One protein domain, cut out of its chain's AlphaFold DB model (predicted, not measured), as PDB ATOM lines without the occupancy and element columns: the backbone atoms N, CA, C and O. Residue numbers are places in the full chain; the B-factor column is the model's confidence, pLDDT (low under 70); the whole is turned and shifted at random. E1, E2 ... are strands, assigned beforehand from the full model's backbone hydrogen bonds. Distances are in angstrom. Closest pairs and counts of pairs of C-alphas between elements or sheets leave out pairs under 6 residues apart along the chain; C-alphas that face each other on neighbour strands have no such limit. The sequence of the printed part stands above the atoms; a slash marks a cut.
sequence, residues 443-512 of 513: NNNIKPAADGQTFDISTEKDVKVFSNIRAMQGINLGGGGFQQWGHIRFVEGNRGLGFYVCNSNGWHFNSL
ATOM      1  N   ASN A 443     270.682 181.216 242.326       73.75
ATOM      2  CA  ASN A 443     270.516 182.529 241.685       73.75
ATOM      3  C   ASN A 443     269.183 183.213 242.027       73.75
ATOM      4  O   ASN A 443     268.896 184.292 241.520       73.75
ATOM      5  N   ASN A 444     268.369 182.597 242.890       80.69
ATOM      6  CA  ASN A 444     267.093 183.137 243.347       80.69
ATOM      7  C   ASN A 444     267.155 183.318 244.861       80.69
ATOM      8  O   ASN A 444     266.977 182.350 245.600       80.69
ATOM      9  N   ASN A 445     267.449 184.526 245.328       83.31
ATOM     10  CA  ASN A 445     267.640 184.807 246.742       83.31
ATOM     11  C   ASN A 445     266.838 186.019 247.223       83.31
ATOM     12  O   ASN A 445     266.619 186.980 246.490       83.31
ATOM     13  N   ILE A 446     266.417 185.945 248.482       83.88
ATOM     14  CA  ILE A 446     265.773 187.030 249.220       83.88
ATOM     15  C   ILE A 446     266.636 187.312 250.451       83.88
ATOM     16  O   ILE A 446     266.787 186.421 251.291       83.88
ATOM     17  N   LYS A 447     267.238 188.502 250.550       75.19
ATOM     18  CA  LYS A 447     268.245 188.820 251.579       75.19
ATOM     19  C   LYS A 447     268.306 190.311 251.923       75.19
ATOM     20  O   LYS A 447     267.960 191.130 251.082       75.19
ATOM     21  N   PRO A 448     268.816 190.700 253.102       74.75
ATOM     22  CA  PRO A 448     269.274 192.068 253.324       74.75
ATOM     23  C   PRO A 448     270.381 192.432 252.327       74.75
ATOM     24  O   PRO A 448     271.272 191.618 252.059       74.75
ATOM     25  N   ALA A 449     270.327 193.644 251.783       68.12
ATOM     26  CA  ALA A 449     271.379 194.159 250.920       68.12
ATOM     27  C   ALA A 449     272.662 194.426 251.721       68.12
ATOM     28  O   ALA A 449     272.630 194.660 252.933       68.12
ATOM     29  N   ALA A 450     273.811 194.434 251.038       63.25
ATOM     30  CA  ALA A 450     275.106 194.702 251.672       63.25
ATOM     31  C   ALA A 450     275.206 196.117 252.277       63.25
ATOM     32  O   ALA A 450     276.050 196.357 253.138       63.25
ATOM     33  N   ASP A 451     274.344 197.044 251.848       62.44
ATOM     34  CA  ASP A 451     274.254 198.403 252.387       62.44
ATOM     35  C   ASP A 451     273.566 198.480 253.766       62.44
ATOM     36  O   ASP A 451     273.639 199.515 254.430       62.44
ATOM     37  N   GLY A 452     272.905 197.400 254.210       58.72
ATOM     38  CA  GLY A 452     272.165 197.331 255.473       58.72
ATOM     39  C   GLY A 452     270.930 198.240 255.551       58.72
ATOM     40  O   GLY A 452     270.341 198.377 256.623       58.72
ATOM     41  N   GLN A 453     270.542 198.875 254.444       58.34
ATOM     42  CA  GLN A 453     269.431 199.825 254.345       58.34
ATOM     43  C   GLN A 453     268.289 199.295 253.476       58.34
ATOM     44  O   GLN A 453     267.145 199.719 253.652       58.34
ATOM     45  N   THR A 454     268.581 198.381 252.550       66.00
ATOM     46  CA  THR A 454     267.601 197.808 251.624       66.00
ATOM     47  C   THR A 454     267.503 196.284 251.753       66.00
ATOM     48  O   THR A 454     268.289 195.631 252.446       66.00
ATOM     49  N   PHE A 455     266.460 195.706 251.153       72.56
ATOM     50  CA  PHE A 455     266.208 194.268 251.155       72.56
ATOM     51  C   PHE A 455     266.058 193.793 249.710       72.56
ATOM     52  O   PHE A 455     265.139 194.214 249.005       72.56
ATOM     53  N   ASP A 456     266.979 192.938 249.282       75.25
ATOM     54  CA  ASP A 456     267.137 192.498 247.907       75.25
ATOM     55  C   ASP A 456     266.278 191.271 247.611       75.25
ATOM     56  O   ASP A 456     266.273 190.279 248.348       75.25
ATOM     57  N   ILE A 457     265.613 191.316 246.458       84.19
ATOM     58  CA  ILE A 457     265.039 190.151 245.787       84.19
ATOM     59  C   ILE A 457     265.821 189.981 244.484       84.19
ATOM     60  O   ILE A 457     265.674 190.776 243.560       84.19
ATOM     61  N   SER A 458     266.669 188.958 244.415       77.62
ATOM     62  CA  SER A 458     267.483 188.640 243.240       77.62
ATOM     63  C   SER A 458     266.967 187.358 242.601       77.62
ATOM     64  O   SER A 458     266.824 186.347 243.285       77.62
ATOM     65  N   THR A 459     266.648 187.394 241.308       82.56
ATOM     66  CA  THR A 459     266.180 186.230 240.545       82.56
ATOM     67  C   THR A 459     266.484 186.397 239.056       82.56
ATOM     68  O   THR A 459     266.520 187.512 238.544       82.56
ATOM     69  N   GLU A 460     266.693 185.283 238.351       81.75
ATOM     70  CA  GLU A 460     266.831 185.246 236.884       81.75
ATOM     71  C   GLU A 460     265.477 185.222 236.149       81.75
ATOM     72  O   GLU A 460     265.430 185.121 234.921       81.75
ATOM     73  N   LYS A 461     264.362 185.226 236.890       80.44
ATOM     74  CA  LYS A 461     262.997 185.188 236.356       80.44
ATOM     75  C   LYS A 461     262.264 186.484 236.678       80.44
ATOM     76  O   LYS A 461     262.566 187.148 237.663       80.44
ATOM     77  N   ASP A 462     261.253 186.806 235.878       80.69
ATOM     78  CA  ASP A 462     260.405 187.966 236.145       80.69
ATOM     79  C   ASP A 462     259.672 187.818 237.485       80.69
ATOM     80  O   ASP A 462     259.037 186.797 237.771       80.69
ATOM     81  N   VAL A 463     259.719 188.874 238.299       81.00
ATOM     82  CA  VAL A 463     258.975 188.945 239.559       81.00
ATOM     83  C   VAL A 463     257.555 189.418 239.265       81.00
ATOM     84  O   VAL A 463     257.326 190.576 238.918       81.00
ATOM     85  N   LYS A 464     256.573 188.525 239.432       84.25
ATOM     86  CA  LYS A 464     255.149 188.847 239.280       84.25
ATOM     87  C   LYS A 464     254.491 189.088 240.637       84.25
ATOM     88  O   LYS A 464     254.464 188.200 241.484       84.25
ATOM     89  N   VAL A 465     253.872 190.256 240.801       83.00
ATOM     90  CA  VAL A 465     253.018 190.583 241.952       83.00
ATOM     91  C   VAL A 465     251.559 190.555 241.495       83.00
ATOM     92  O   VAL A 465     251.199 191.229 240.535       83.00
ATOM     93  N   PHE A 466     250.717 189.742 242.140       79.50
ATOM     94  CA  PHE A 466     249.305 189.577 241.752       79.50
ATOM     95  C   PHE A 466     248.388 190.719 242.223       79.50
ATOM     96  O   PHE A 466     247.281 190.857 241.711       79.50
ATOM     97  N   SER A 467     248.860 191.535 243.165       82.38
ATOM     98  CA  SER A 467     248.132 192.659 243.763       82.38
ATOM     99  C   SER A 467     248.984 193.937 243.731       82.38
ATOM    100  O   SER A 467     250.020 193.997 243.072       82.38
ATOM    101  N   ASN A 468     248.568 194.983 244.445       77.56
ATOM    102  CA  ASN A 468     249.300 196.243 244.538       77.56
ATOM    103  C   ASN A 468     250.533 196.160 245.459       77.56
ATOM    104  O   ASN A 468     250.499 195.539 246.521       77.56
ATOM    105  N   ILE A 469     251.599 196.879 245.094       74.88
ATOM    106  CA  ILE A 469     252.760 197.121 245.962       74.88
ATOM    107  C   ILE A 469     252.473 198.365 246.814       74.88
ATOM    108  O   ILE A 469     252.252 199.454 246.282       74.88
ATOM    109  N   ARG A 470     252.484 198.238 248.147       69.31
ATOM    110  CA  ARG A 470     252.293 199.376 249.065       69.31
ATOM    111  C   ARG A 470     253.624 200.073 249.363       69.31
ATOM    112  O   ARG A 470     254.209 199.883 250.423       69.31
ATOM    113  N   ALA A 471     254.085 200.900 248.432       69.81
ATOM    114  CA  ALA A 471     255.370 201.594 248.515       69.81
ATOM    115  C   ALA A 471     255.217 203.078 248.906       69.81
ATOM    116  O   ALA A 471     255.369 203.970 248.075       69.81
ATOM    117  N   MET A 472     254.925 203.359 250.183       65.38
ATOM    118  CA  MET A 472     254.679 204.730 250.687       65.38
ATOM    119  C   MET A 472     255.858 205.694 250.480       65.38
ATOM    120  O   MET A 472     255.663 206.903 250.357       65.38
ATOM    121  N   GLN A 473     257.084 205.168 250.461       67.06
ATOM    122  CA  GLN A 473     258.292 205.949 250.208       67.06
ATOM    123  C   GLN A 473     258.784 205.847 248.761       67.06
ATOM    124  O   GLN A 473     259.758 206.513 248.438       67.06
ATOM    125  N   GLY A 474     258.079 205.119 247.887       73.44
ATOM    126  CA  GLY A 474     258.466 204.860 246.499       73.44
ATOM    127  C   GLY A 474     259.135 203.501 246.276       73.44
ATOM    128  O   GLY A 474     259.336 202.731 247.213       73.44
ATOM    129  N   ILE A 475     259.427 203.196 245.013       77.00
ATOM    130  CA  ILE A 475     260.111 201.983 244.557       77.00
ATOM    131  C   ILE A 475     261.395 202.419 243.856       77.00
ATOM    132  O   ILE A 475     261.357 203.267 242.961       77.00
ATOM    133  N   ASN A 476     262.526 201.840 244.247       72.00
ATOM    134  CA  ASN A 476     263.770 202.030 243.523       72.00
ATOM    135  C   ASN A 476     263.866 201.016 242.383       72.00
ATOM    136  O   ASN A 476     263.888 199.814 242.628       72.00
ATOM    137  N   LEU A 477     263.879 201.507 241.145       72.50
ATOM    138  CA  LEU A 477     264.033 200.688 239.943       72.50
ATOM    139  C   LEU A 477     265.466 200.753 239.385       72.50
ATOM    140  O   LEU A 477     265.736 200.169 238.338       72.50
ATOM    141  N   GLY A 478     266.379 201.468 240.057       65.00
ATOM    142  CA  GLY A 478     267.800 201.556 239.717       65.00
ATOM    143  C   GLY A 478     268.710 201.125 240.870       65.00
ATOM    144  O   GLY A 478     268.262 200.890 241.985       65.00
ATOM    145  N   GLY A 479     270.014 201.019 240.606       59.97
ATOM    146  CA  GLY A 479     271.012 200.594 241.602       59.97
ATOM    147  C   GLY A 479     271.501 201.691 242.560       59.97
ATOM    148  O   GLY A 479     272.476 201.470 243.271       59.97
ATOM    149  N   GLY A 480     270.904 202.888 242.541       66.56
ATOM    150  CA  GLY A 480     271.271 203.990 243.442       66.56
ATOM    151  C   GLY A 480     270.746 203.789 244.868       66.56
ATOM    152  O   GLY A 480     269.870 202.965 245.096       66.56
ATOM    153  N   GLY A 481     271.244 204.558 245.841       65.44
ATOM    154  CA  GLY A 481     270.723 204.533 247.216       65.44
ATOM    155  C   GLY A 481     269.306 205.120 247.357       65.44
ATOM    156  O   GLY A 481     268.715 205.626 246.400       65.44
ATOM    157  N   PHE A 482     268.756 205.107 248.576       66.50
ATOM    158  CA  PHE A 482     267.457 205.725 248.879       66.50
ATOM    159  C   PHE A 482     267.396 207.185 248.382       66.50
ATOM    160  O   PHE A 482     268.277 207.985 248.687       66.50
ATOM    161  N   GLN A 483     266.352 207.522 247.610       71.88
ATOM    162  CA  GLN A 483     266.150 208.827 246.946       71.88
ATOM    163  C   GLN A 483     267.187 209.229 245.871       71.88
ATOM    164  O   GLN A 483     267.187 210.382 245.434       71.88
ATOM    165  N   GLN A 484     268.037 208.309 245.403       75.88
ATOM    166  CA  GLN A 484     268.990 208.557 244.311       75.88
ATOM    167  C   GLN A 484     268.434 208.161 242.929       75.88
ATOM    168  O   GLN A 484     267.242 207.902 242.763       75.88
ATOM    169  N   TRP A 485     269.303 208.163 241.914       76.62
ATOM    170  CA  TRP A 485     268.957 207.879 240.522       76.62
ATOM    171  C   TRP A 485     268.270 206.513 240.372       76.62
ATOM    172  O   TRP A 485     268.771 205.501 240.858       76.62
ATOM    173  N   GLY A 486     267.137 206.492 239.664       76.06
ATOM    174  CA  GLY A 486     266.303 205.302 239.462       76.06
ATOM    175  C   GLY A 486     265.140 205.169 240.449       76.06
ATOM    176  O   GLY A 486     264.313 204.268 240.310       76.06
ATOM    177  N   HIS A 487     265.025 206.086 241.411       80.31
ATOM    178  CA  HIS A 487     263.954 206.059 242.395       80.31
ATOM    179  C   HIS A 487     262.651 206.679 241.864       80.31
ATOM    180  O   HIS A 487     262.644 207.816 241.383       80.31
ATOM    181  N   ILE A 488     261.528 205.966 242.019       84.81
ATOM    182  CA  ILE A 488     260.182 206.434 241.663       84.81
ATOM    183  C   ILE A 488     259.327 206.593 242.914       84.81
ATOM    184  O   ILE A 488     259.170 205.655 243.690       84.81
ATOM    185  N   ARG A 489     258.721 207.767 243.111       83.06
ATOM    186  CA  ARG A 489     257.828 208.042 244.242       83.06
ATOM    187  C   ARG A 489     256.452 208.479 243.757       83.06
ATOM    188  O   ARG A 489     256.311 209.560 243.193       83.06
ATOM    189  N   PHE A 490     255.441 207.661 244.026       81.38
ATOM    190  CA  PHE A 490     254.043 207.997 243.767       81.38
ATOM    191  C   PHE A 490     253.535 208.925 244.865       81.38
ATOM    192  O   PHE A 490     253.638 208.593 246.048       81.38
ATOM    193  N   VAL A 491     253.020 210.091 244.487       75.62
ATOM    194  CA  VAL A 491     252.425 211.039 245.433       75.62
ATOM    195  C   VAL A 491     251.226 211.733 244.809       75.62
ATOM    196  O   VAL A 491     251.183 211.996 243.608       75.62
ATOM    197  N   GLU A 492     250.277 212.071 245.667       71.19
ATOM    198  CA  GLU A 492     249.224 213.031 245.378       71.19
ATOM    199  C   GLU A 492     249.678 214.374 245.957       71.19
ATOM    200  O   GLU A 492     249.854 214.512 247.168       71.19
ATOM    201  N   GLY A 493     249.987 215.336 245.088       66.56
ATOM    202  CA  GLY A 493     250.487 216.651 245.497       66.56
ATOM    203  C   GLY A 493     249.710 217.790 244.848       66.56
ATOM    204  O   GLY A 493     248.812 217.565 244.044       66.56
ATOM    205  N   ASN A 494     250.112 219.038 245.117       68.50
ATOM    206  CA  ASN A 494     249.485 220.242 244.536       68.50
ATOM    207  C   ASN A 494     249.473 220.281 242.993       68.50
ATOM    208  O   ASN A 494     248.812 221.135 242.412       68.50
ATOM    209  N   ARG A 495     250.222 219.395 242.326       71.12
ATOM    210  CA  ARG A 495     250.272 219.253 240.862       71.12
ATOM    211  C   ARG A 495     249.431 218.072 240.343       71.12
ATOM    212  O   ARG A 495     249.575 217.711 239.181       71.12
ATOM    213  N   GLY A 496     248.575 217.489 241.184       76.69
ATOM    214  CA  GLY A 496     247.721 216.342 240.865       76.69
ATOM    215  C   GLY A 496     248.342 214.989 241.225       76.69
ATOM    216  O   GLY A 496     249.397 214.912 241.862       76.69
ATOM    217  N   LEU A 497     247.661 213.915 240.816       81.88
ATOM    218  CA  LEU A 497     248.160 212.543 240.912       81.88
ATOM    219  C   LEU A 497     249.307 212.351 239.921       81.88
ATOM    220  O   LEU A 497     249.193 212.668 238.738       81.88
ATOM    221  N   GLY A 498     250.428 211.829 240.399       84.12
ATOM    222  CA  GLY A 498     251.593 211.616 239.558       84.12
ATOM    223  C   GLY A 498     252.681 210.823 240.258       84.12
ATOM    224  O   GLY A 498     252.508 210.305 241.365       84.12
ATOM    225  N   PHE A 499     253.832 210.742 239.608       85.44
ATOM    226  CA  PHE A 499     255.021 210.149 240.200       85.44
ATOM    227  C   PHE A 499     256.247 211.012 239.941       85.44
ATOM    228  O   PHE A 499     256.433 211.594 238.872       85.44
ATOM    229  N   TYR A 500     257.103 211.090 240.950       83.62
ATOM    230  CA  TYR A 500     258.417 211.689 240.831       83.62
ATOM    231  C   TYR A 500     259.425 210.623 240.418       83.62
ATOM    232  O   TYR A 500     259.466 209.562 241.037       83.62
ATOM    233  N   VAL A 501     260.252 210.912 239.416       86.56
ATOM    234  CA  VAL A 501     261.411 210.093 239.033       86.56
ATOM    235  C   VAL A 501     262.676 210.868 239.366       86.56
ATOM    236  O   VAL A 501     262.817 212.018 238.949       86.56
ATOM    237  N   CYS A 502     263.589 210.254 240.110       82.69
ATOM    238  CA  CYS A 502     264.923 210.794 240.345       82.69
ATOM    239  C   CYS A 502     265.874 210.279 239.255       82.69
ATOM    240  O   CYS A 502     266.067 209.070 239.120       82.69
ATOM    241  N   ASN A 503     266.446 211.176 238.453       82.94
ATOM    242  CA  ASN A 503     267.457 210.853 237.442       82.94
ATOM    243  C   ASN A 503     268.760 211.624 237.721       82.94
ATOM    244  O   ASN A 503     268.893 212.263 238.768       82.94
ATOM    245  N   SER A 504     269.710 211.594 236.778       80.50
ATOM    246  CA  SER A 504     271.003 212.281 236.910       80.50
ATOM    247  C   SER A 504     270.916 213.776 237.219       80.50
ATOM    248  O   SER A 504     271.844 214.339 237.790       80.50
ATOM    249  N   ASN A 505     269.793 214.403 236.879       82.94
ATOM    250  CA  ASN A 505     269.541 215.832 237.005       82.94
ATOM    251  C   ASN A 505     268.588 216.164 238.171       82.94
ATOM    252  O   ASN A 505     268.167 217.311 238.310       82.94
ATOM    253  N   GLY A 506     268.267 215.185 239.024       84.31
ATOM    254  CA  GLY A 506     267.425 215.353 240.207       84.31
ATOM    255  C   GLY A 506     266.002 214.820 240.032       84.31
ATOM    256  O   GLY A 506     265.747 213.893 239.264       84.31
ATOM    257  N   TRP A 507     265.070 215.370 240.814       85.62
ATOM    258  CA  TRP A 507     263.682 214.911 240.876       85.62
ATOM    259  C   TRP A 507     262.794 215.598 239.839       85.62
ATOM    260  O   TRP A 507     262.647 216.820 239.837       85.62
ATOM    261  N   HIS A 508     262.111 214.797 239.024       86.88
ATOM    262  CA  HIS A 508     261.180 215.261 238.001       86.88
ATOM    263  C   HIS A 508     259.783 214.699 238.250       86.88
ATOM    264  O   HIS A 508     259.619 213.493 238.414       86.88
ATOM    265  N   PHE A 509     258.775 215.572 238.271       86.44
ATOM    266  CA  PHE A 509     257.375 215.169 238.397       86.44
ATOM    267  C   PHE A 509     256.784 214.823 237.032       86.44
ATOM    268  O   PHE A 509     256.911 215.616 236.101       86.44
ATOM    269  N   ASN A 510     256.080 213.697 236.954       85.25
ATOM    270  CA  ASN A 510     255.264 213.305 235.812       85.25
ATOM    271  C   ASN A 510     253.810 213.180 236.273       85.25
ATOM    272  O   ASN A 510     253.532 212.445 237.226       85.25
ATOM    273  N   SER A 511     252.896 213.900 235.620       84.25
ATOM    274  CA  SER A 511     251.464 213.758 235.887       84.25
ATOM    275  C   SER A 511     250.973 212.405 235.379       84.25
ATOM    276  O   SER A 511     251.362 211.943 234.306       84.25
ATOM    277  N   LEU A 512     250.117 211.754 236.163       78.25
ATOM    278  CA  LEU A 512     249.321 210.621 235.707       78.25
ATOM    279  C   LEU A 512     247.998 211.192 235.196       78.25
ATOM    280  O   LEU A 512     247.017 211.265 235.933       78.25
TER     281      LEU A 512
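This is residues 443 to 512 of the 513 residues of the protein "Phage-related protein" of Bacillus thuringiensis serovar israelensis ATCC 35646 (UniProt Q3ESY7). A small two-strand hairpin, E1 and E2, lies at one end of the longest axis and a strongly twisted three-strand sheet, E3, E4 and E5, at the other, with the long unnamed stretch of residues 459 to 486 joining the two. A long link without a named element runs from E2 to E3; its residues 462 to 470 stick out as a free loop, and residues 475 to 476 pair briefly with E3. The printed part has 70 residues with no named helix and five named strands, E1 to E5 in order along the chain; the class is all strand, though under half of the residues, 29 of 70, are in named elements. Both sheets are antiparallel, in the orders E1 - E2 and E3 - E4 - E5. The whole is loose, with a radius of gyration of the C-alphas of 13.9 A and spans of 42 by 29 by 18 A.

Find C-alpha 445 at (267.640, 184.807, 246.742); there E1 begins, residues 445 to 448. E2 follows as residues 455 to 458. Then read through residues 459 to 486, 28 residues with no named element, to C-alpha 487 at (263.954, 206.059, 242.395). From there E3, residues 487 to 493, runs 17.4 A. E4, residues 496 to 503, is the longest strand at 20.8 A. E5, residues 506 to 511, measures 16.6 A and ends at C-alpha 511, (251.464, 213.758, 235.887).

Look first at the hairpin E1 and E2, antiparallel at 160 degrees: N 447 and O 456 are 3.0 A apart, and N 456 and O 447 2.7 A, both within hydrogen-bond range. E1 and E2 are each apart from E3, E4 and E5. Farther along, residues 475 to 476 pair antiparallel with residues 487 to 488 of E3. E3, E4 and E5 form a meander, each strand the antiparallel neighbour of the one before, with E3 and E5 as edge strands and E4 as the inner one. In the hairpin E3 and E4, at 156 degrees, N 489 and O 500 are 2.8 A apart, within hydrogen-bond range. In the hairpin E4 and E5, at 150 degrees, N 501 and O 508 are within range at 2.8 A. The sheet's C-alphas lie up to 5.1 A off its best plane.

The two C-alphas farthest apart are those of Asn 443 and Asn 494, at 43.3 A. The printed part has no cut. The link from E2 to E3 is long, that from E1 to E2 is short, and those from E3 to E4 and from E4 to E5 are tight. In the B-factor column the mean pLDDT of the printed part is 76.2; look for values under 70 at residues 449 to 454, 470 to 473, 478 to 482 and 493 to 494.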